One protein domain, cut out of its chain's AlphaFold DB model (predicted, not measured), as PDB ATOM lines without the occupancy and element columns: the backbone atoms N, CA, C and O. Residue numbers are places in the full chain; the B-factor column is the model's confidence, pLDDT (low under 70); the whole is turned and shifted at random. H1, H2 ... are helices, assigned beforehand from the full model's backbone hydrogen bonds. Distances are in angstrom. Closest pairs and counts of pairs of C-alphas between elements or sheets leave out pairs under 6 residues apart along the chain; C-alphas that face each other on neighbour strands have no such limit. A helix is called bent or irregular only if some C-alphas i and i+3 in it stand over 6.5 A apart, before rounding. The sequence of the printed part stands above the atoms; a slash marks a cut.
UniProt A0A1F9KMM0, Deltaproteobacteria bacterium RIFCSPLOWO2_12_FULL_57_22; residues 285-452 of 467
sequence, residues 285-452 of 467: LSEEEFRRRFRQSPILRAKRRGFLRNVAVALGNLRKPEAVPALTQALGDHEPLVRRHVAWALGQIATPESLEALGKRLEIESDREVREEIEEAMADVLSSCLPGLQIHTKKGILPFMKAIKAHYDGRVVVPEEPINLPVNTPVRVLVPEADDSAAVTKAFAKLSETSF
ATOM      1  N   LEU A 285      13.157  10.592 -61.216       97.75
ATOM      2  CA  LEU A 285      12.778  11.755 -62.029       97.75
ATOM      3  C   LEU A 285      14.015  12.601 -62.358       97.75
ATOM      4  O   LEU A 285      14.904  12.716 -61.525       97.75
ATOM      5  N   SER A 286      14.073  13.246 -63.514       97.69
ATOM      6  CA  SER A 286      14.995  14.357 -63.780       97.69
ATOM      7  C   SER A 286      14.388  15.701 -63.340       97.69
ATOM      8  O   SER A 286      13.248  15.766 -62.872       97.69
ATOM      9  N   GLU A 287      15.132  16.806 -63.463       97.56
ATOM     10  CA  GLU A 287      14.591  18.158 -63.218       97.56
ATOM     11  C   GLU A 287      13.474  18.498 -64.218       97.56
ATOM     12  O   GLU A 287      12.433  19.039 -63.839       97.56
ATOM     13  N   GLU A 288      13.662  18.131 -65.486       97.88
ATOM     14  CA  GLU A 288      12.679  18.338 -66.549       97.88
ATOM     15  C   GLU A 288      11.430  17.477 -66.330       97.88
ATOM     16  O   GLU A 288      10.307  17.983 -66.368       97.88
ATOM     17  N   GLU A 289      11.609  16.190 -66.025       97.69
ATOM     18  CA  GLU A 289      10.495  15.279 -65.760       97.69
ATOM     19  C   GLU A 289       9.712  15.686 -64.516       97.69
ATOM     20  O   GLU A 289       8.484  15.637 -64.537       97.69
ATOM     21  N   PHE A 290      10.395  16.140 -63.457       97.88
ATOM     22  CA  PHE A 290       9.751  16.675 -62.259       97.88
ATOM     23  C   PHE A 290       8.861  17.877 -62.601       97.88
ATOM     24  O   PHE A 290       7.677  17.888 -62.261       97.88
ATOM     25  N   ARG A 291       9.396  18.870 -63.328       97.31
ATOM     26  CA  ARG A 291       8.634  20.065 -63.733       97.31
ATOM     27  C   ARG A 291       7.462  19.718 -64.641       97.31
ATOM     28  O   ARG A 291       6.375  20.258 -64.460       97.31
ATOM     29  N   ARG A 292       7.669  18.814 -65.600       96.38
ATOM     30  CA  ARG A 292       6.626  18.361 -66.527       96.38
ATOM     31  C   ARG A 292       5.516  17.615 -65.791       96.38
ATOM     32  O   ARG A 292       4.347  17.905 -66.020       96.38
ATOM     33  N   ARG A 293       5.874  16.679 -64.907       95.50
ATOM     34  CA  ARG A 293       4.926  15.840 -64.158       95.50
ATOM     35  C   ARG A 293       4.080  16.650 -63.182       95.50
ATOM     36  O   ARG A 293       2.888  16.396 -63.070       95.50
ATOM     37  N   PHE A 294       4.684  17.611 -62.488       96.44
ATOM     38  CA  PHE A 294       4.012  18.404 -61.456       96.44
ATOM     39  C   PHE A 294       3.651  19.819 -61.923       96.44
ATOM     40  O   PHE A 294       3.446  20.704 -61.098       96.44
ATOM     41  N   ARG A 295       3.559  20.066 -63.235       94.69
ATOM     42  CA  ARG A 295       3.100  21.358 -63.765       94.69
ATOM     43  C   ARG A 295       1.729  21.707 -63.176       94.69
ATOM     44  O   ARG A 295       0.870  20.832 -63.092       94.69
ATOM     45  N   GLN A 296       1.533  22.967 -62.775       93.75
ATOM     46  CA  GLN A 296       0.288  23.428 -62.132       93.75
ATOM     47  C   GLN A 296      -0.065  22.573 -60.901       93.75
ATOM     48  O   GLN A 296      -1.187  22.108 -60.732       93.75
ATOM     49  N   SER A 297       0.938  22.249 -60.085       95.31
ATOM     50  CA  SER A 297       0.775  21.522 -58.829       95.31
ATOM     51  C   SER A 297       1.472  22.282 -57.708       95.31
ATOM     52  O   SER A 297       2.625  22.697 -57.900       95.31
ATOM     53  N   PRO A 298       0.895  22.314 -56.495       95.12
ATOM     54  CA  PRO A 298       1.600  22.837 -55.328       95.12
ATOM     55  C   PRO A 298       2.883  22.042 -55.012       95.12
ATOM     56  O   PRO A 298       3.777  22.558 -54.339       95.12
ATOM     57  N   ILE A 299       3.030  20.813 -55.536       97.56
ATOM     58  CA  ILE A 299       4.217  19.957 -55.354       97.56
ATOM     59  C   ILE A 299       5.512  20.640 -55.822       97.56
ATOM     60  O   ILE A 299       6.572  20.425 -55.226       97.56
ATOM     61  N   LEU A 300       5.442  21.533 -56.818       96.62
ATOM     62  CA  LEU A 300       6.608  22.282 -57.305       96.62
ATOM     63  C   LEU A 300       7.304  23.093 -56.203       96.62
ATOM     64  O   LEU A 300       8.512  23.326 -56.282       96.62
ATOM     65  N   ARG A 301       6.587  23.456 -55.131       95.75
ATOM     66  CA  ARG A 301       7.126  24.193 -53.979       95.75
ATOM     67  C   ARG A 301       8.253  23.455 -53.250       95.75
ATOM     68  O   ARG A 301       9.177  24.099 -52.735       95.75
ATOM     69  N   ALA A 302       8.220  22.121 -53.233       97.00
ATOM     70  CA  ALA A 302       9.289  21.307 -52.649       97.00
ATOM     71  C   ALA A 302      10.582  21.354 -53.482       97.00
ATOM     72  O   ALA A 302      11.667  21.119 -52.945       97.00
ATOM     73  N   LYS A 303      10.474  21.704 -54.776       98.12
ATOM     74  CA  LYS A 303      11.496  21.503 -55.814       98.12
ATOM     75  C   LYS A 303      11.888  20.026 -55.947       98.12
ATOM     76  O   LYS A 303      11.639  19.208 -55.062       98.12
ATOM     77  N   ARG A 304      12.568  19.688 -57.042       98.38
ATOM     78  CA  ARG A 304      13.041  18.326 -57.304       98.38
ATOM     79  C   ARG A 304      13.838  17.753 -56.127       98.38
ATOM     80  O   ARG A 304      13.491  16.701 -55.600       98.38
ATOM     81  N   ARG A 305      14.877  18.472 -55.690       98.44
ATOM     82  CA  ARG A 305      15.773  18.039 -54.606       98.44
ATOM     83  C   ARG A 305      15.041  17.739 -53.295       98.44
ATOM     84  O   ARG A 305      15.336  16.742 -52.646       98.44
ATOM     85  N   GLY A 306      14.075  18.578 -52.913       98.62
ATOM     86  CA  GLY A 306      13.304  18.399 -51.681       98.62
ATOM     87  C   GLY A 306      12.312  17.248 -51.802       98.62
ATOM     88  O   GLY A 306      12.160  16.465 -50.867       98.62
ATOM     89  N   PHE A 307      11.695  17.088 -52.973       98.75
ATOM     90  CA  PHE A 307      10.794  15.974 -53.243       98.75
ATOM     91  C   PHE A 307      11.528  14.627 -53.225       98.75
ATOM     92  O   PHE A 307      11.114  13.721 -52.507       98.75
ATOM     93  N   LEU A 308      12.665  14.507 -53.921       98.81
ATOM     94  CA  LEU A 308      13.482  13.288 -53.915       98.81
ATOM     95  C   LEU A 308      14.026  12.941 -52.531       98.81
ATOM     96  O   LEU A 308      13.996  11.777 -52.138       98.81
ATOM     97  N   ARG A 309      14.460  13.948 -51.766       98.81
ATOM     98  CA  ARG A 309      14.819  13.784 -50.352       98.81
ATOM     99  C   ARG A 309      13.686  13.105 -49.574       98.81
ATOM    100  O   ARG A 309      13.939  12.178 -48.811       98.81
ATOM    101  N   ASN A 310      12.438  13.535 -49.778       98.88
ATOM    102  CA  ASN A 310      11.286  12.938 -49.100       98.88
ATOM    103  C   ASN A 310      11.007  11.509 -49.588       98.88
ATOM    104  O   ASN A 310      10.686  10.646 -48.776       98.88
ATOM    105  N   VAL A 311      11.148  11.248 -50.894       98.81
ATOM    106  CA  VAL A 311      11.002   9.901 -51.475       98.81
ATOM    107  C   VAL A 311      12.027   8.938 -50.871       98.81
ATOM    108  O   VAL A 311      11.650   7.845 -50.456       98.81
ATOM    109  N   ALA A 312      13.292   9.350 -50.740       98.88
ATOM    110  CA  ALA A 312      14.327   8.547 -50.094       98.88
ATOM    111  C   ALA A 312      13.975   8.235 -48.628       98.88
ATOM    112  O   ALA A 312      14.018   7.074 -48.223       98.88
ATOM    113  N   VAL A 313      13.524   9.234 -47.856       98.81
ATOM    114  CA  VAL A 313      13.061   9.020 -46.470       98.81
ATOM    115  C   VAL A 313      11.891   8.034 -46.412       98.81
ATOM    116  O   VAL A 313      11.892   7.126 -45.581       98.81
ATOM    117  N   ALA A 314      10.915   8.163 -47.313       98.31
ATOM    118  CA  ALA A 314       9.778   7.252 -47.394       98.31
ATOM    119  C   ALA A 314      10.213   5.806 -47.690       98.31
ATOM    120  O   ALA A 314       9.750   4.886 -47.020       98.31
ATOM    121  N   LEU A 315      11.128   5.601 -48.643       98.31
ATOM    122  CA  LEU A 315      11.681   4.280 -48.966       98.31
ATOM    123  C   LEU A 315      12.444   3.672 -47.779       98.31
ATOM    124  O   LEU A 315      12.214   2.510 -47.441       98.31
ATOM    125  N   GLY A 316      13.275   4.468 -47.098       97.19
ATOM    126  CA  GLY A 316      13.991   4.046 -45.890       97.19
ATOM    127  C   GLY A 316      13.048   3.630 -44.758       97.19
ATOM    128  O   GLY A 316      13.269   2.613 -44.110       97.19
ATOM    129  N   ASN A 317      11.935   4.345 -44.574       96.06
ATOM    130  CA  ASN A 317      10.912   3.999 -43.581       96.06
ATOM    131  C   ASN A 317      10.139   2.717 -43.917       96.06
ATOM    132  O   ASN A 317       9.661   2.032 -43.012       96.06
ATOM    133  N   LEU A 318      10.000   2.382 -45.202       94.25
ATOM    134  CA  LEU A 318       9.328   1.156 -45.635       94.25
ATOM    135  C   LEU A 318      10.212  -0.091 -45.493       94.25
ATOM    136  O   LEU A 318       9.662  -1.188 -45.375       94.25
ATOM    137  N   ARG A 319      11.545   0.072 -45.476       92.94
ATOM    138  CA  ARG A 319      12.541  -0.999 -45.269       92.94
ATOM    139  C   ARG A 319      12.338  -2.202 -46.195       92.94
ATOM    140  O   ARG A 319      12.271  -3.349 -45.758       92.94
ATOM    141  N   LYS A 320      12.163  -1.921 -47.483       91.31
ATOM    142  CA  LYS A 320      11.893  -2.916 -48.525       91.31
ATOM    143  C   LYS A 320      13.133  -3.123 -49.400       91.31
ATOM    144  O   LYS A 320      13.531  -2.160 -50.061       91.31
ATOM    145  N   PRO A 321      13.740  -4.328 -49.422       92.44
ATOM    146  CA  PRO A 321      14.903  -4.634 -50.263       92.44
ATOM    147  C   PRO A 321      14.703  -4.307 -51.748       92.44
ATOM    148  O   PRO A 321      15.643  -3.932 -52.439       92.44
ATOM    149  N   GLU A 322      13.463  -4.362 -52.231       95.50
ATOM    150  CA  GLU A 322      13.078  -4.038 -53.606       95.50
ATOM    151  C   GLU A 322      13.446  -2.594 -54.009       95.50
ATOM    152  O   GLU A 322      13.585  -2.299 -55.193       95.50
ATOM    153  N   ALA A 323      13.628  -1.687 -53.041       97.12
ATOM    154  CA  ALA A 323      14.042  -0.304 -53.282       97.12
ATOM    155  C   ALA A 323      15.560  -0.122 -53.442       97.12
ATOM    156  O   ALA A 323      15.991   0.922 -53.938       97.12
ATOM    157  N   VAL A 324      16.371  -1.104 -53.028       96.81
ATOM    158  CA  VAL A 324      17.838  -0.988 -52.985       96.81
ATOM    159  C   VAL A 324      18.436  -0.667 -54.353       96.81
ATOM    160  O   VAL A 324      19.219   0.275 -54.412       96.81
ATOM    161  N   PRO A 325      18.049  -1.315 -55.473       98.44
ATOM    162  CA  PRO A 325      18.609  -0.969 -56.781       98.44
ATOM    163  C   PRO A 325      18.389   0.501 -57.170       98.44
ATOM    164  O   PRO A 325      19.316   1.172 -57.623       98.44
ATOM    165  N   ALA A 326      17.182   1.027 -56.937       98.50
ATOM    166  CA  ALA A 326      16.843   2.414 -57.254       98.50
ATOM    167  C   ALA A 326      17.570   3.413 -56.337       98.50
ATOM    168  O   ALA A 326      18.058   4.443 -56.799       98.50
ATOM    169  N   LEU A 327      17.685   3.099 -55.045       98.75
ATOM    170  CA  LEU A 327      18.455   3.899 -54.092       98.75
ATOM    171  C   LEU A 327      19.951   3.888 -54.432       98.75
ATOM    172  O   LEU A 327      20.575   4.942 -54.456       98.75
ATOM    173  N   THR A 328      20.522   2.739 -54.787       98.62
ATOM    174  CA  THR A 328      21.918   2.634 -55.234       98.62
ATOM    175  C   THR A 328      22.183   3.500 -56.462       98.62
ATOM    176  O   THR A 328      23.190   4.202 -56.504       98.62
ATOM    177  N   GLN A 329      21.267   3.531 -57.435       98.38
ATOM    178  CA  GLN A 329      21.370   4.456 -58.567       98.38
ATOM    179  C   GLN A 329      21.308   5.924 -58.110       98.38
ATOM    180  O   GLN A 329      22.106   6.750 -58.557       98.38
ATOM    181  N   ALA A 330      20.402   6.255 -57.187       98.56
ATOM    182  CA  ALA A 330      20.226   7.610 -56.667       98.56
ATOM    183  C   ALA A 330      21.390   8.104 -55.780       98.56
ATOM    184  O   ALA A 330      21.522   9.312 -55.577       98.56
ATOM    185  N   LEU A 331      22.291   7.226 -55.314       97.88
ATOM    186  CA  LEU A 331      23.573   7.643 -54.722       97.88
ATOM    187  C   LEU A 331      24.461   8.390 -55.731       97.88
ATOM    188  O   LEU A 331      25.398   9.067 -55.323       97.88
ATOM    189  N   GLY A 332      24.192   8.284 -57.033       97.19
ATOM    190  CA  GLY A 332      24.864   9.054 -58.078       97.19
ATOM    191  C   GLY A 332      24.233  10.418 -58.379       97.19
ATOM    192  O   GLY A 332      24.695  11.085 -59.303       97.19
ATOM    193  N   ASP A 333      23.183  10.840 -57.663       98.44
ATOM    194  CA  ASP A 333      22.509  12.112 -57.949       98.44
ATOM    195  C   ASP A 333      23.452  13.316 -57.757       98.44
ATOM    196  O   ASP A 333      24.299  13.339 -56.860       98.44
ATOM    197  N   HIS A 334      23.298  14.339 -58.597       97.12
ATOM    198  CA  HIS A 334      24.119  15.548 -58.549       97.12
ATOM    199  C   HIS A 334      23.897  16.369 -57.267       97.12
ATOM    200  O   HIS A 334      24.825  17.032 -56.808       97.12
ATOM    201  N   GLU A 335      22.714  16.294 -56.650       98.12
ATOM    202  CA  GLU A 335      22.366  17.006 -55.421       98.12
ATOM    203  C   GLU A 335      22.875  16.260 -54.172       98.12
ATOM    204  O   GLU A 335      22.351  15.190 -53.835       98.12
ATOM    205  N   PRO A 336      23.817  16.835 -53.393       98.50
ATOM    206  CA  PRO A 336      24.305  16.204 -52.161       98.50
ATOM    207  C   PRO A 336      23.188  15.929 -51.147       98.50
ATOM    208  O   PRO A 336      23.189  14.906 -50.469       98.50
ATOM    209  N   LEU A 337      22.165  16.795 -51.100       98.62
ATOM    210  CA  LEU A 337      20.994  16.606 -50.240       98.62
ATOM    211  C   LEU A 337      20.267  15.284 -50.530       98.62
ATOM    212  O   LEU A 337      19.819  14.618 -49.594       98.62
ATOM    213  N   VAL A 338      20.136  14.924 -51.811       98.81
ATOM    214  CA  VAL A 338      19.494  13.676 -52.233       98.81
ATOM    215  C   VAL A 338      20.384  12.503 -51.846       98.81
ATOM    216  O   VAL A 338      19.920  11.632 -51.112       98.81
ATOM    217  N   ARG A 339      21.672  12.532 -52.227       98.69
ATOM    218  CA  ARG A 339      22.640  11.473 -51.888       98.69
ATOM    219  C   ARG A 339      22.681  11.178 -50.390       98.69
ATOM    220  O   ARG A 339      22.623  10.016 -50.001       98.69
ATOM    221  N   ARG A 340      22.677  12.220 -49.551       98.62
ATOM    222  CA  ARG A 340      22.630  12.107 -48.087       98.62
ATOM    223  C   ARG A 340      21.423  11.292 -47.606       98.62
ATOM    224  O   ARG A 340      21.563  10.346 -46.843       98.62
ATOM    225  N   HIS A 341      20.216  11.612 -48.071       98.81
ATOM    226  CA  HIS A 341      19.012  10.912 -47.600       98.81
ATOM    227  C   HIS A 341      18.863   9.519 -48.212       98.81
ATOM    228  O   HIS A 341      18.271   8.640 -47.589       98.81
ATOM    229  N   VAL A 342      19.418   9.303 -49.405       98.88
ATOM    230  CA  VAL A 342      19.544   7.977 -50.012       98.88
ATOM    231  C   VAL A 342      20.489   7.097 -49.191       98.88
ATOM    232  O   VAL A 342      20.138   5.954 -48.908       98.88
ATOM    233  N   ALA A 343      21.635   7.628 -48.751       98.69
ATOM    234  CA  ALA A 343      22.572   6.900 -47.900       98.69
ATOM    235  C   ALA A 343      21.911   6.457 -46.586       98.69
ATOM    236  O   ALA A 343      21.942   5.276 -46.238       98.69
ATOM    237  N   TRP A 344      21.200   7.378 -45.930       98.62
ATOM    238  CA  TRP A 344      20.391   7.059 -44.754       98.62
ATOM    239  C   TRP A 344      19.357   5.960 -45.037       98.62
ATOM    240  O   TRP A 344      19.233   5.011 -44.267       98.62
ATOM    241  N   ALA A 345      18.623   6.056 -46.152       98.56
ATOM    242  CA  ALA A 345      17.592   5.085 -46.511       98.56
ATOM    243  C   ALA A 345      18.161   3.677 -46.755       98.56
ATOM    244  O   ALA A 345      17.562   2.699 -46.311       98.56
ATOM    245  N   LEU A 346      19.325   3.575 -47.404       97.62
ATOM    246  CA  LEU A 346      20.054   2.316 -47.578       97.62
ATOM    247  C   LEU A 346      20.496   1.731 -46.231       97.62
ATOM    248  O   LEU A 346      20.313   0.536 -46.008       97.62
ATOM    249  N   GLY A 347      20.979   2.567 -45.306       92.12
ATOM    250  CA  GLY A 347      21.276   2.154 -43.930       92.12
ATOM    251  C   GLY A 347      20.052   1.616 -43.183       92.12
ATOM    252  O   GLY A 347      20.152   0.632 -42.464       92.12
ATOM    253  N   GLN A 348      18.865   2.197 -43.395       92.94
ATOM    254  CA  GLN A 348      17.622   1.692 -42.790       92.94
ATOM    255  C   GLN A 348      17.151   0.350 -43.372       92.94
ATOM    256  O   GLN A 348      16.495  -0.417 -42.664       92.94
ATOM    257  N   ILE A 349      17.426   0.088 -44.655       90.56
ATOM    258  CA  ILE A 349      17.084  -1.179 -45.320       90.56
ATOM    259  C   ILE A 349      18.090  -2.279 -44.947       90.56
ATOM    260  O   ILE A 349      17.683  -3.422 -44.758       90.56
ATOM    261  N   ALA A 350      19.367  -1.918 -44.791       89.06
ATOM    262  CA  ALA A 350      20.415  -2.748 -44.198       89.06
ATOM    263  C   ALA A 350      20.672  -4.102 -44.896       89.06
ATOM    264  O   ALA A 350      21.001  -5.085 -44.236       89.06
ATOM    265  N   THR A 351      20.538  -4.183 -46.226       83.00
ATOM    266  CA  THR A 351      20.932  -5.395 -46.973       83.00
ATOM    267  C   THR A 351      22.435  -5.397 -47.290       83.00
ATOM    268  O   THR A 351      23.050  -4.323 -47.317       83.00
ATOM    269  N   PRO A 352      23.048  -6.559 -47.596       81.94
ATOM    270  CA  PRO A 352      24.438  -6.618 -48.054       81.94
ATOM    271  C   PRO A 352      24.719  -5.710 -49.261       81.94
ATOM    272  O   PRO A 352      25.715  -4.989 -49.277       81.94
ATOM    273  N   GLU A 353      23.802  -5.659 -50.229       85.06
ATOM    274  CA  GLU A 353      23.916  -4.807 -51.420       85.06
ATOM    275  C   GLU A 353      23.847  -3.320 -51.054       85.06
ATOM    276  O   GLU A 353      24.526  -2.496 -51.666       85.06
ATOM    277  N   SER A 354      23.058  -2.974 -50.029       83.94
ATOM    278  CA  SER A 354      22.976  -1.606 -49.508       83.94
ATOM    279  C   SER A 354      24.313  -1.171 -48.908       83.94
ATOM    280  O   SER A 354      24.808  -0.090 -49.223       83.94
ATOM    281  N   LEU A 355      24.935  -2.025 -48.087       85.19
ATOM    282  CA  LEU A 355      26.250  -1.758 -47.492       85.19
ATOM    283  C   LEU A 355      27.357  -1.678 -48.544       85.19
ATOM    284  O   LEU A 355      28.229  -0.812 -48.457       85.19
ATOM    285  N   GLU A 356      27.324  -2.551 -49.551       85.31
ATOM    286  CA  GLU A 356      28.286  -2.500 -50.649       85.31
ATOM    287  C   GLU A 356      28.158  -1.191 -51.441       85.31
ATOM    288  O   GLU A 356      29.169  -0.550 -51.743       85.31
ATOM    289  N   ALA A 357      26.929  -0.766 -51.747       92.38
ATOM    290  CA  ALA A 357      26.661   0.492 -52.435       92.38
ATOM    291  C   ALA A 357      27.161   1.706 -51.635       92.38
ATOM    292  O   ALA A 357      27.814   2.589 -52.197       92.38
ATOM    293  N   LEU A 358      26.912   1.725 -50.321       91.50
ATOM    294  CA  LEU A 358      27.413   2.752 -49.406       91.50
ATOM    295  C   LEU A 358      28.948   2.796 -49.389       91.50
ATOM    296  O   LEU A 358      29.528   3.864 -49.583       91.50
ATOM    297  N   GLY A 359      29.607   1.641 -49.250       88.12
ATOM    298  CA  GLY A 359      31.068   1.544 -49.260       88.12
ATOM    299  C   GLY A 359      31.683   2.050 -50.568       88.12
ATOM    300  O   GLY A 359      32.591   2.877 -50.537       88.12
ATOM    301  N   LYS A 360      31.133   1.630 -51.717       93.31
ATOM    302  CA  LYS A 360      31.546   2.119 -53.046       93.31
ATOM    303  C   LYS A 360      31.368   3.632 -53.179       93.31
ATOM    304  O   LYS A 360      32.229   4.305 -53.738       93.31
ATOM    305  N   ARG A 361      30.267   4.188 -52.662       96.88
ATOM    306  CA  ARG A 361      30.034   5.636 -52.709       96.88
ATOM    307  C   ARG A 361      31.003   6.400 -51.810       96.88
ATOM    308  O   ARG A 361      31.506   7.435 -52.241       96.88
ATOM    309  N   LEU A 362      31.307   5.893 -50.615       94.19
ATOM    310  CA  LEU A 362      32.225   6.530 -49.664       94.19
ATOM    311  C   LEU A 362      33.641   6.725 -50.234       94.19
ATOM    312  O   LEU A 362      34.311   7.702 -49.895       94.19
ATOM    313  N   GLU A 363      34.092   5.831 -51.119       93.56
ATOM    314  CA  GLU A 363      35.401   5.929 -51.784       93.56
ATOM    315  C   GLU A 363      35.526   7.149 -52.705       93.56
ATOM    316  O   GLU A 363      36.617   7.698 -52.846       93.56
ATOM    317  N   ILE A 364      34.418   7.590 -53.304       96.31
ATOM    318  CA  ILE A 364      34.400   8.648 -54.327       96.31
ATOM    319  C   ILE A 364      33.596   9.888 -53.914       96.31
ATOM    320  O   ILE A 364      33.506  10.849 -54.679       96.31
ATOM    321  N   GLU A 365      32.967   9.880 -52.737       97.31
ATOM    322  CA  GLU A 365      32.188  11.011 -52.245       97.31
ATOM    323  C   GLU A 365      33.092  12.146 -51.766       97.31
ATOM    324  O   GLU A 365      33.948  11.953 -50.899       97.31
ATOM    325  N   SER A 366      32.857  13.339 -52.314       96.00
ATOM    326  CA  SER A 366      33.583  14.563 -51.983       96.00
ATOM    327  C   SER A 366      32.830  15.458 -50.999       96.00
ATOM    328  O   SER A 366      33.463  16.242 -50.294       96.00
ATOM    329  N   ASP A 367      31.500  15.351 -50.919       98.12
ATOM    330  CA  ASP A 367      30.700  16.136 -49.983       98.12
ATOM    331  C   ASP A 367      30.836  15.588 -48.558       98.12
ATOM    332  O   ASP A 367      30.488  14.439 -48.279       98.12
ATOM    333  N   ARG A 368      31.339  16.424 -47.644       97.25
ATOM    334  CA  ARG A 368      31.619  16.033 -46.257       97.25
ATOM    335  C   ARG A 368      30.377  15.528 -45.519       97.25
ATOM    336  O   ARG A 368      30.474  14.518 -44.833       97.25
ATOM    337  N   GLU A 369      29.227  16.185 -45.672       96.12
ATOM    338  CA  GLU A 369      28.010  15.782 -44.957       96.12
ATOM    339  C   GLU A 369      27.447  14.463 -45.492       96.12
ATOM    340  O   GLU A 369      26.878  13.676 -44.737       96.12
ATOM    341  N   VAL A 370      27.599  14.202 -46.796       98.19
ATOM    342  CA  VAL A 370      27.216  12.910 -47.381       98.19
ATOM    343  C   VAL A 370      28.138  11.799 -46.875       98.19
ATOM    344  O   VAL A 370      27.647  10.720 -46.558       98.19
ATOM    345  N   ARG A 371      29.451  12.051 -46.765       97.56
ATOM    346  CA  ARG A 371      30.405  11.078 -46.200       97.56
ATOM    347  C   ARG A 371      30.056  10.720 -44.759       97.56
ATOM    348  O   ARG A 371      29.950   9.536 -44.464       97.56
ATOM    349  N   GLU A 372      29.837  11.725 -43.910       94.88
ATOM    350  CA  GLU A 372      29.449  11.540 -42.502       94.88
ATOM    351  C   GLU A 372      28.174  10.692 -42.392       94.88
ATOM    352  O   GLU A 372      28.132   9.720 -41.647       94.88
ATOM    353  N   GLU A 373      27.161  10.983 -43.211       97.12
ATOM    354  CA  GLU A 373      25.913  10.216 -43.223       97.12
ATOM    355  C   GLU A 373      26.100   8.766 -43.709       97.12
ATOM    356  O   GLU A 373      25.455   7.859 -43.189       97.12
ATOM    357  N   ILE A 374      26.974   8.522 -44.695       96.00
ATOM    358  CA  ILE A 374      27.312   7.157 -45.131       96.00
ATOM    359  C   ILE A 374      28.007   6.398 -43.995       96.00
ATOM    360  O   ILE A 374      27.658   5.250 -43.725       96.00
ATOM    361  N   GLU A 375      28.974   7.027 -43.328       90.62
ATOM    362  CA  GLU A 375      29.708   6.421 -42.218       90.62
ATOM    363  C   GLU A 375      28.780   6.082 -41.045       90.62
ATOM    364  O   GLU A 375      28.816   4.951 -40.558       90.62
ATOM    365  N   GLU A 376      27.898   7.005 -40.650       90.19
ATOM    366  CA  GLU A 376      26.869   6.777 -39.625       90.19
ATOM    367  C   GLU A 376      25.919   5.638 -40.020       90.19
ATOM    368  O   GLU A 376      25.720   4.700 -39.247       90.19
ATOM    369  N   ALA A 377      25.390   5.656 -41.249       88.56
ATOM    370  CA  ALA A 377      24.480   4.622 -41.741       88.56
ATOM    371  C   ALA A 377      25.114   3.222 -41.707       88.56
ATOM    372  O   ALA A 377      24.459   2.249 -41.338       88.56
ATOM    373  N   MET A 378      26.390   3.106 -42.080       85.00
ATOM    374  CA  MET A 378      27.118   1.837 -42.030       85.00
ATOM    375  C   MET A 378      27.422   1.412 -40.586       85.00
ATOM    376  O   MET A 378      27.294   0.229 -40.265       85.00
ATOM    377  N   ALA A 379      27.783   2.354 -39.708       77.38
ATOM    378  CA  ALA A 379      28.060   2.081 -38.298       77.38
ATOM    379  C   ALA A 379      26.816   1.561 -37.561       77.38
ATOM    380  O   ALA A 379      26.914   0.587 -36.809       77.38
ATOM    381  N   ASP A 380      25.650   2.153 -37.822       76.62
ATOM    382  CA  ASP A 380      24.365   1.736 -37.248       76.62
ATOM    383  C   ASP A 380      24.001   0.297 -37.644       76.62
ATOM    384  O   ASP A 380      23.574  -0.504 -36.803       76.62
ATOM    385  N   VAL A 381      24.205  -0.062 -38.917       75.75
ATOM    386  CA  VAL A 381      23.945  -1.423 -39.411       75.75
ATOM    387  C   VAL A 381      24.891  -2.428 -38.756       75.75
ATOM    388  O   VAL A 381      24.441  -3.454 -38.248       75.75
ATOM    389  N   LEU A 382      26.190  -2.129 -38.709       66.88
ATOM    390  CA  LEU A 382      27.188  -3.017 -38.107       66.88
ATOM    391  C   LEU A 382      26.958  -3.214 -36.607       66.88
ATOM    392  O   LEU A 382      27.021  -4.343 -36.126       66.88
ATOM    393  N   SER A 383      26.622  -2.140 -35.888       63.62
ATOM    394  CA  SER A 383      26.294  -2.195 -34.457       63.62
ATOM    395  C   SER A 383      25.046  -3.042 -34.187       63.62
ATOM    396  O   SER A 383      24.966  -3.719 -33.165       63.62
ATOM    397  N   SER A 384      24.084  -3.039 -35.115       63.69
ATOM    398  CA  SER A 384      22.878  -3.870 -35.029       63.69
ATOM    399  C   SER A 384      23.160  -5.353 -35.311       63.69
ATOM    400  O   SER A 384      22.516  -6.218 -34.720       63.69
ATOM    401  N   CYS A 385      24.119  -5.657 -36.192       58.31
ATOM    402  CA  CYS A 385      24.523  -7.027 -36.528       58.31
ATOM    403  C   CYS A 385      25.491  -7.650 -35.505       58.31
ATOM    404  O   CYS A 385      25.519  -8.872 -35.369       58.31
ATOM    405  N   LEU A 386      26.282  -6.835 -34.797       53.94
ATOM    406  CA  LEU A 386      27.289  -7.262 -33.816       53.94
ATOM    407  C   LEU A 386      27.108  -6.496 -32.489       53.94
ATOM    408  O   LEU A 386      27.832  -5.528 -32.230       53.94
ATOM    409  N   PRO A 387      26.150  -6.906 -31.635       45.88
ATOM    410  CA  PRO A 387      25.891  -6.233 -30.364       45.88
ATOM    411  C   PRO A 387      27.159  -6.172 -29.497       45.88
ATOM    412  O   PRO A 387      27.747  -7.203 -29.182       45.88
ATOM    413  N   GLY A 388      27.582  -4.963 -29.111       41.75
ATOM    414  CA  GLY A 388      28.775  -4.725 -28.281       41.75
ATOM    415  C   GLY A 388      30.007  -4.209 -29.037       41.75
ATOM    416  O   GLY A 388      30.936  -3.709 -28.403       41.75
ATOM    417  N   LEU A 389      30.013  -4.240 -30.373       44.12
ATOM    418  CA  LEU A 389      31.104  -3.674 -31.166       44.12
ATOM    419  C   LEU A 389      31.011  -2.138 -31.205       44.12
ATOM    420  O   LEU A 389      30.206  -1.569 -31.938       44.12
ATOM    421  N   GLN A 390      31.862  -1.450 -30.445       43.56
ATOM    422  CA  GLN A 390      32.010   0.002 -30.547       43.56
ATOM    423  C   GLN A 390      33.081   0.367 -31.586       43.56
ATOM    424  O   GLN A 390      34.276   0.372 -31.285       43.56
ATOM    425  N   ILE A 391      32.666   0.711 -32.807       47.84
ATOM    426  CA  ILE A 391      33.586   1.111 -33.885       47.84
ATOM    427  C   ILE A 391      34.120   2.530 -33.615       47.84
ATOM    428  O   ILE A 391      33.514   3.525 -33.993       47.84
ATOM    429  N   HIS A 392      35.284   2.623 -32.969       44.75
ATOM    430  CA  HIS A 392      36.034   3.873 -32.788       44.75
ATOM    431  C   HIS A 392      37.207   3.927 -33.772       44.75
ATOM    432  O   HIS A 392      38.370   3.762 -33.400       44.75
ATOM    433  N   THR A 393      36.939   4.116 -35.061       44.78
ATOM    434  CA  THR A 393      38.017   4.146 -36.060       44.78
ATOM    435  C   THR A 393      38.539   5.566 -36.263       44.78
ATOM    436  O   THR A 393      37.889   6.376 -36.918       44.78
ATOM    437  N   LYS A 394      39.773   5.850 -35.816       39.44
ATOM    438  CA  LYS A 394      40.514   7.078 -36.191       39.44
ATOM    439  C   LYS A 394      40.738   7.220 -37.712       39.44
ATOM    440  O   LYS A 394      41.065   8.308 -38.168       39.44
ATOM    441  N   LYS A 395      40.587   6.130 -38.479       44.12
ATOM    442  CA  LYS A 395      40.787   6.039 -39.941       44.12
ATOM    443  C   LYS A 395      39.468   5.917 -40.749       44.12
ATOM    444  O   LYS A 395      39.529   5.647 -41.946       44.12
ATOM    445  N   GLY A 396      38.300   6.107 -40.121       52.78
ATOM    446  CA  GLY A 396      36.977   5.939 -40.756       52.78
ATOM    447  C   GLY A 396      36.539   4.474 -40.924       52.78
ATOM    448  O   GLY A 396      37.314   3.553 -40.669       52.78
ATOM    449  N   ILE A 397      35.288   4.243 -41.347       61.75
ATOM    450  CA  ILE A 397      34.646   2.906 -41.396       61.75
ATOM    451  C   ILE A 397      35.111   2.025 -42.569       61.75
ATOM    452  O   ILE A 397      34.939   0.805 -42.568       61.75
ATOM    453  N   LEU A 398      35.707   2.637 -43.593       56.62
ATOM    454  CA  LEU A 398      36.028   1.977 -44.858       56.62
ATOM    455  C   LEU A 398      37.076   0.847 -44.730       56.62
ATOM    456  O   LEU A 398      36.846  -0.218 -45.306       56.62
ATOM    457  N   PRO A 399      38.188   0.993 -43.975       54.22
ATOM    458  CA  PRO A 399      39.124  -0.109 -43.736       54.22
ATOM    459  C   PRO A 399      38.468  -1.306 -43.034       54.22
ATOM    460  O   PRO A 399      38.748  -2.450 -43.385       54.22
ATOM    461  N   PHE A 400      37.543  -1.052 -42.102       55.12
ATOM    462  CA  PHE A 400      36.795  -2.100 -41.404       55.12
ATOM    463  C   PHE A 400      35.878  -2.873 -42.360       55.12
ATOM    464  O   PHE A 400      35.855  -4.100 -42.363       55.12
ATOM    465  N   MET A 401      35.189  -2.162 -43.255       53.25
ATOM    466  CA  MET A 401      34.346  -2.776 -44.285       53.25
ATOM    467  C   MET A 401      35.141  -3.586 -45.308       53.25
ATOM    468  O   MET A 401      34.685  -4.649 -45.724       53.25
ATOM    469  N   LYS A 402      36.338  -3.125 -45.694       50.97
ATOM    470  CA  LYS A 402      37.251  -3.907 -46.543       50.97
ATOM    471  C   LYS A 402      37.679  -5.197 -45.848       50.97
ATOM    472  O   LYS A 402      37.679  -6.238 -46.496       50.97
ATOM    473  N   ALA A 403      37.948  -5.149 -44.543       44.09
ATOM    474  CA  ALA A 403      38.253  -6.338 -43.751       44.09
ATOM    475  C   ALA A 403      37.059  -7.312 -43.665       44.09
ATOM    476  O   ALA A 403      37.243  -8.503 -43.899       44.09
ATOM    477  N   ILE A 404      35.833  -6.825 -43.419       44.62
ATOM    478  CA  ILE A 404      34.621  -7.671 -43.399       44.62
ATOM    479  C   ILE A 404      34.330  -8.275 -44.774       44.62
ATOM    480  O   ILE A 404      34.045  -9.465 -44.860       44.62
ATOM    481  N   LYS A 405      34.397  -7.493 -45.857       40.09
ATOM    482  CA  LYS A 405      34.166  -8.011 -47.215       40.09
ATOM    483  C   LYS A 405      35.187  -9.091 -47.561       40.09
ATOM    484  O   LYS A 405      34.810 -10.155 -48.041       40.09
ATOM    485  N   ALA A 406      36.455  -8.849 -47.235       38.62
ATOM    486  CA  ALA A 406      37.504  -9.836 -47.419       38.62
ATOM    487  C   ALA A 406      37.249 -11.113 -46.596       38.62
ATOM    488  O   ALA A 406      37.513 -12.197 -47.098       38.62
ATOM    489  N   HIS A 407      36.666 -10.990 -45.397       36.38
ATOM    490  CA  HIS A 407      36.224 -12.106 -44.551       36.38
ATOM    491  C   HIS A 407      34.993 -12.858 -45.106       36.38
ATOM    492  O   HIS A 407      34.869 -14.060 -44.889       36.38
ATOM    493  N   TYR A 408      34.084 -12.179 -45.820       33.19
ATOM    494  CA  TYR A 408      32.832 -12.753 -46.341       33.19
ATOM    495  C   TYR A 408      32.974 -13.393 -47.739       33.19
ATOM    496  O   TYR A 408      32.204 -14.292 -48.070       33.19
ATOM    497  N   ASP A 409      33.987 -13.019 -48.533       34.12
ATOM    498  CA  ASP A 409      34.301 -13.604 -49.858       34.12
ATOM    499  C   ASP A 409      34.922 -15.027 -49.774       34.12
ATOM    500  O   ASP A 409      35.708 -15.444 -50.629       34.12
ATOM    501  N   GLY A 410      34.609 -15.791 -48.720       35.94
ATOM    502  CA  GLY A 410      35.082 -17.166 -48.510       35.94
ATOM    503  C   GLY A 410      36.591 -17.302 -48.273       35.94
ATOM    504  O   GLY A 410      37.114 -18.415 -48.261       35.94
ATOM    505  N   ARG A 411      37.313 -16.192 -48.090       36.28
ATOM    506  CA  ARG A 411      38.748 -16.178 -47.799       36.28
ATOM    507  C   ARG A 411      38.968 -15.676 -46.378       36.28
ATOM    508  O   ARG A 411      38.514 -14.604 -46.001       36.28
ATOM    509  N   VAL A 412      39.692 -16.453 -45.581       38.91
ATOM    510  CA  VAL A 412      40.108 -16.034 -44.241       38.91
ATOM    511  C   VAL A 412      41.096 -14.877 -44.394       38.91
ATOM    512  O   VAL A 412      42.217 -15.080 -44.856       38.91
ATOM    513  N   VAL A 413      40.689 -13.665 -44.019       36.50
ATOM    514  CA  VAL A 413      41.600 -12.519 -43.921       36.50
ATOM    515  C   VAL A 413      41.841 -12.185 -42.459       36.50
ATOM    516  O   VAL A 413      40.915 -11.893 -41.703       36.50
ATOM    517  N   VAL A 414      43.115 -12.260 -42.077       39.94
ATOM    518  CA  VAL A 414      43.624 -11.851 -40.769       39.94
ATOM    519  C   VAL A 414      43.781 -10.327 -40.796       39.94
ATOM    520  O   VAL A 414      44.455  -9.824 -41.696       39.94
ATOM    521  N   PRO A 415      43.162  -9.569 -39.874       37.53
ATOM    522  CA  PRO A 415      43.355  -8.124 -39.827       37.53
ATOM    523  C   PRO A 415      44.832  -7.790 -39.551       37.53
ATOM    524  O   PRO A 415      45.458  -8.401 -38.687       37.53
ATOM    525  N   GLU A 416      45.387  -6.819 -40.285       35.69
ATOM    526  CA  GLU A 416      46.787  -6.376 -40.133       35.69
ATOM    527  C   GLU A 416      47.039  -5.619 -38.814       35.69
ATOM    528  O   GLU A 416      48.173  -5.545 -38.346       35.69
ATOM    529  N   GLU A 417      45.984  -5.080 -38.193       37.19
ATOM    530  CA  GLU A 417      46.026  -4.421 -36.884       37.19
ATOM    531  C   GLU A 417      45.125  -5.171 -35.875       37.19
ATOM    532  O   GLU A 417      44.056  -5.662 -36.256       37.19
ATOM    533  N   PRO A 418      45.503  -5.257 -34.581       40.88
ATOM    534  CA  PRO A 418      44.691  -5.912 -33.559       40.88
ATOM    535  C   PRO A 418      43.326  -5.236 -33.401       40.88
ATOM    536  O   PRO A 418      43.236  -4.035 -33.140       40.88
ATOM    537  N   ILE A 419      42.255  -6.019 -33.506       44.06
ATOM    538  CA  ILE A 419      40.908  -5.560 -33.166       44.06
ATOM    539  C   ILE A 419      40.725  -5.762 -31.662       44.06
ATOM    540  O   ILE A 419      40.726  -6.893 -31.181       44.06
ATOM    541  N   ASN A 420      40.555  -4.671 -30.914       41.38
ATOM    542  CA  ASN A 420      40.162  -4.757 -29.510       41.38
ATOM    543  C   ASN A 420      38.670  -5.091 -29.431       41.38
ATOM    544  O   ASN A 420      37.823  -4.225 -29.649       41.38
ATOM    545  N   LEU A 421      38.361  -6.350 -29.131       41.28
ATOM    546  CA  LEU A 421      37.003  -6.796 -28.838       41.28
ATOM    547  C   LEU A 421      36.735  -6.688 -27.326       41.28
ATOM    548  O   LEU A 421      37.628  -6.994 -26.531       41.28
ATOM    549  N   PRO A 422      35.528  -6.275 -26.900       40.25
ATOM    550  CA  PRO A 422      35.106  -6.401 -25.511       40.25
ATOM    551  C   PRO A 422      35.245  -7.835 -24.996       40.25
ATOM    552  O   PRO A 422      35.083  -8.805 -25.745       40.25
ATOM    553  N   VAL A 423      35.470  -7.962 -23.689       36.59
ATOM    554  CA  VAL A 423      35.430  -9.259 -23.004       36.59
ATOM    555  C   VAL A 423      34.048  -9.885 -23.233       36.59
ATOM    556  O   VAL A 423      33.039  -9.193 -23.111       36.59
ATOM    557  N   ASN A 424      34.016 -11.175 -23.585       39.47
ATOM    558  CA  ASN A 424      32.812 -11.953 -23.923       39.47
ATOM    559  C   ASN A 424      32.118 -11.593 -25.250       39.47
ATOM    560  O   ASN A 424      30.945 -11.910 -25.435       39.47
ATOM    561  N   THR A 425      32.820 -10.960 -26.194       41.22
ATOM    562  CA  THR A 425      32.284 -10.801 -27.555       41.22
ATOM    563  C   THR A 425      32.172 -12.176 -28.228       41.22
ATOM    564  O   THR A 425      33.195 -12.853 -28.355       41.22
ATOM    565  N   PRO A 426      30.984 -12.602 -28.695       36.19
ATOM    566  CA  PRO A 426      30.839 -13.845 -29.445       36.19
ATOM    567  C   PRO A 426      31.594 -13.725 -30.772       36.19
ATOM    568  O   PRO A 426      31.229 -12.921 -31.631       36.19
ATOM    569  N   VAL A 427      32.657 -14.510 -30.949       40.41
ATOM    570  CA  VAL A 427      33.414 -14.566 -32.205       40.41
ATOM    571  C   VAL A 427      33.063 -15.861 -32.918       40.41
ATOM    572  O   VAL A 427      33.214 -16.947 -32.363       40.41
ATOM    573  N   ARG A 428      32.606 -15.761 -34.167       36.47
ATOM    574  CA  ARG A 428      32.405 -16.936 -35.016       36.47
ATOM    575  C   ARG A 428      33.740 -17.284 -35.668       36.47
ATOM    576  O   ARG A 428      34.206 -16.566 -36.548       36.47
ATOM    577  N   VAL A 429      34.374 -18.358 -35.208       37.38
ATOM    578  CA  VAL A 429      35.598 -18.877 -35.828       37.38
ATOM    579  C   VAL A 429      35.192 -19.675 -37.063       37.38
ATOM    580  O   VAL A 429      34.543 -20.711 -36.952       37.38
ATOM    581  N   LEU A 430      35.542 -19.176 -38.246       36.59
ATOM    582  CA  LEU A 430      35.386 -19.919 -39.492       36.59
ATOM    583  C   LEU A 430      36.640 -20.769 -39.701       36.59
ATOM    584  O   LEU A 430      37.710 -20.241 -40.004       36.59
ATOM    585  N   VAL A 431      36.509 -22.079 -39.507       36.50
ATOM    586  CA  VAL A 431      37.544 -23.041 -39.889       36.50
ATOM    587  C   VAL A 431      37.338 -23.341 -41.376       36.50
ATOM    588  O   VAL A 431      36.245 -23.776 -41.738       36.50
ATOM    589  N   PRO A 432      38.312 -23.067 -42.261       36.16
ATOM    590  CA  PRO A 432      38.181 -23.454 -43.656       36.16
ATOM    591  C   PRO A 432      38.113 -24.981 -43.739       36.16
ATOM    592  O   PRO A 432      38.939 -25.666 -43.133       36.16
ATOM    593  N   GLU A 433      37.144 -25.509 -44.487       43.09
ATOM    594  CA  GLU A 433      37.175 -26.903 -44.928       43.09
ATOM    595  C   GLU A 433      38.443 -27.088 -45.768       43.09
ATOM    596  O   GLU A 433      38.525 -26.659 -46.918       43.09
ATOM    597  N   ALA A 434      39.474 -27.656 -45.161       38.12
ATOM    598  CA  ALA A 434      40.669 -28.088 -45.853       38.12
ATOM    599  C   ALA A 434      40.932 -29.537 -45.458       38.12
ATOM    600  O   ALA A 434      41.033 -29.848 -44.271       38.12
ATOM    601  N   ASP A 435      41.096 -30.390 -46.468       44.66
ATOM    602  CA  ASP A 435      41.493 -31.805 -46.409       44.66
ATOM    603  C   ASP A 435      42.885 -32.049 -45.774       44.66
ATOM    604  O   ASP A 435      43.517 -33.078 -46.000       44.66
ATOM    605  N   ASP A 436      43.395 -31.124 -44.959       49.19
ATOM    606  CA  ASP A 436      44.698 -31.229 -44.315       49.19
ATOM    607  C   ASP A 436      44.568 -31.138 -42.788       49.19
ATOM    608  O   ASP A 436      44.745 -30.093 -42.149       49.19
ATOM    609  N   SER A 437      44.254 -32.291 -42.194       46.97
ATOM    610  CA  SER A 437      44.140 -32.506 -40.744       46.97
ATOM    611  C   SER A 437      45.357 -32.016 -39.936       46.97
ATOM    612  O   SER A 437      45.227 -31.691 -38.751       46.97
ATOM    613  N   ALA A 438      46.535 -31.880 -40.559       44.41
ATOM    614  CA  ALA A 438      47.745 -31.399 -39.901       44.41
ATOM    615  C   ALA A 438      47.708 -29.887 -39.609       44.41
ATOM    616  O   ALA A 438      48.236 -29.447 -38.582       44.41
ATOM    617  N   ALA A 439      47.056 -29.084 -40.458       45.19
ATOM    618  CA  ALA A 439      46.936 -27.636 -40.271       45.19
ATOM    619  C   ALA A 439      45.942 -27.285 -39.151       45.19
ATOM    620  O   ALA A 439      46.221 -26.415 -38.320       45.19
ATOM    621  N   VAL A 440      44.835 -28.028 -39.074       41.53
ATOM    622  CA  VAL A 440      43.826 -27.915 -38.009       41.53
ATOM    623  C   VAL A 440      44.433 -28.304 -36.659       41.53
ATOM    624  O   VAL A 440      44.358 -27.535 -35.704       41.53
ATOM    625  N   THR A 441      45.156 -29.426 -36.593       43.53
ATOM    626  CA  THR A 441      45.820 -29.891 -35.360       43.53
ATOM    627  C   THR A 441      46.843 -28.878 -34.833       43.53
ATOM    628  O   THR A 441      46.943 -28.650 -33.629       43.53
ATOM    629  N   LYS A 442      47.577 -28.199 -35.724       45.53
ATOM    630  CA  LYS A 442      48.566 -27.175 -35.352       45.53
ATOM    631  C   LYS A 442      47.919 -25.863 -34.887       45.53
ATOM    632  O   LYS A 442      48.479 -25.180 -34.030       45.53
ATOM    633  N   ALA A 443      46.744 -25.523 -35.420       44.66
ATOM    634  CA  ALA A 443      45.934 -24.394 -34.963       44.66
ATOM    635  C   ALA A 443      45.310 -24.665 -33.579       44.66
ATOM    636  O   ALA A 443      45.379 -23.803 -32.705       44.66
ATOM    637  N   PHE A 444      44.810 -25.883 -33.339       40.97
ATOM    638  CA  PHE A 444      44.332 -26.321 -32.021       40.97
ATOM    639  C   PHE A 444      45.459 -26.416 -30.979       40.97
ATOM    640  O   PHE A 444      45.275 -25.992 -29.841       40.97
ATOM    641  N   ALA A 445      46.660 -26.861 -31.363       41.53
ATOM    642  CA  ALA A 445      47.822 -26.870 -30.470       41.53
ATOM    643  C   ALA A 445      48.220 -25.455 -30.001       41.53
ATOM    644  O   ALA A 445      48.609 -25.276 -28.849       41.53
ATOM    645  N   LYS A 446      48.045 -24.427 -30.844       43.31
ATOM    646  CA  LYS A 446      48.240 -23.018 -30.452       43.31
ATOM    647  C   LYS A 446      47.157 -22.487 -29.509       43.31
ATOM    648  O   LYS A 446      47.445 -21.624 -28.688       43.31
ATOM    649  N   LEU A 447      45.933 -23.008 -29.599       39.53
ATOM    650  CA  LEU A 447      44.838 -22.683 -28.674       39.53
ATOM    651  C   LEU A 447      45.001 -23.361 -27.301       39.53
ATOM    652  O   LEU A 447      44.377 -22.931 -26.337       39.53
ATOM    653  N   SER A 448      45.867 -24.377 -27.199       39.66
ATOM    654  CA  SER A 448      46.235 -25.037 -25.937       39.66
ATOM    655  C   SER A 448      47.392 -24.365 -25.183       39.66
ATOM    656  O   SER A 448      47.739 -24.785 -24.080       39.66
ATOM    657  N   GLU A 449      47.989 -23.303 -25.738       40.03
ATOM    658  CA  GLU A 449      48.953 -22.481 -25.005       40.03
ATOM    659  C   GLU A 449      48.253 -21.770 -23.835       40.03
ATOM    660  O   GLU A 449      47.128 -21.279 -23.956       40.03
ATOM    661  N   THR A 450      48.932 -21.671 -22.688       36.78
ATOM    662  CA  THR A 450      48.411 -21.113 -21.421       36.78
ATOM    663  C   THR A 450      47.744 -19.737 -21.549       36.78
ATOM    664  O   THR A 450      46.911 -19.377 -20.721       36.78
ATOM    665  N   SER A 451      48.042 -18.993 -22.612       42.75
ATOM    666  CA  SER A 451      47.429 -17.716 -22.988       42.75
ATOM    667  C   SER A 451      45.919 -17.800 -23.293       42.75
ATOM    668  O   SER A 451      45.214 -16.819 -23.069       42.75
ATOM    669  N   PHE A 452      45.414 -18.946 -23.772       34.84
ATOM    670  CA  PHE A 452      44.004 -19.165 -24.156       34.84
ATOM    671  C   PHE A 452      43.193 -19.991 -23.143       34.84
ATOM    672  O   PHE A 452      41.963 -19.985 -23.186       34.84
TER     673      PHE A 452
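What this domain is: This is residues 285 to 452 of the 467 residues of a protein of Deltaproteobacteria bacterium RIFCSPLOWO2_12_FULL_57_22 (UniProt A0A1F9KMM0). A zigzag of five helices, H2 to H6, forms an up-and-down bundle in two rows, with H2, H4 and H6 side by side in one and H3 and H5 in the other. H1 packs crosswise on the first part of H2, residues 300 to 304, at one end of the bundle; toward the bundle's other end H7 packs on H5, and a long winding link, residues 409 to 436, leads on to H8, which touches no helix. The printed part has 168 residues with eight named helices, H1 to H8 in chain order, and no named strand; its class is all helix. It is loose, with a radius of gyration of the C-alphas of 21.2 A, and a rod in outline, spanning 76 by 33 by 26 A.

Where its parts are: H1, residues 287 to 293, begins at C-alpha 287 (14.591, 18.158, -63.218). H2, residues 298 to 318, is 25.0 A long and has a kink of 87 degrees near residue 305. H3 is residues 321 to 330, H4 residues 336 to 349 at 20.0 A, and H5 residues 352 to 364 at 19.3 A. H2 and H3 are irregular: C-alphas 301 and 304 are 9.0 A apart, and C-alphas 322 and 325 are 7.1 A apart. H6, residues 368 to 385, is 26.0 A long. H7 is residues 398 to 408, and H8, residues 437 to 447, ends at C-alpha 447 (44.838, -22.683, -28.674).

How they stand to each other: H4 and H5 are the hub, touching four helices each. H4 touches H2 at a shallow tilt of 25 degrees, the same way, with C-alphas 316 and 345 closest at 3.8 A. H4 touches H6 at 2 degrees, a shallow tilt, the same way, with C-alphas 347 and 377 closest at 4.6 A. H3 and H4, H4 and H5, and H5 and H6 are helical hairpins; the closest C-alphas of H3 and H4, Leu 327 and Val 342, are 5.9 A apart. H1 touches H2, about perpendicular at 83 degrees, with residues 300 to 304 of H2 alone. H5 touches H7 with its residues 359 to 363 alone, at a tilt of 37 degrees, only just steep. H6 and H7 are near each other. Every O i to N i+4 pair is within hydrogen-bond range in H1, H4, H6, H7 and H8; the counts are 12 of 17 in H2, 4 of 6 in H3 and 8 of 9 in H5.

The domain as a whole: The C-alphas farthest apart, Gln 296 and Thr 450, are 77.2 A from each other. The printed part has no cut. The links from H6 to H7 and from H7 to H8 are long, with 12 and 28 residues. Residues 433 to 439 and 444 to 452 stand free. The mean pLDDT of the printed part is 73.2, and residues 382 to 452 are under 70.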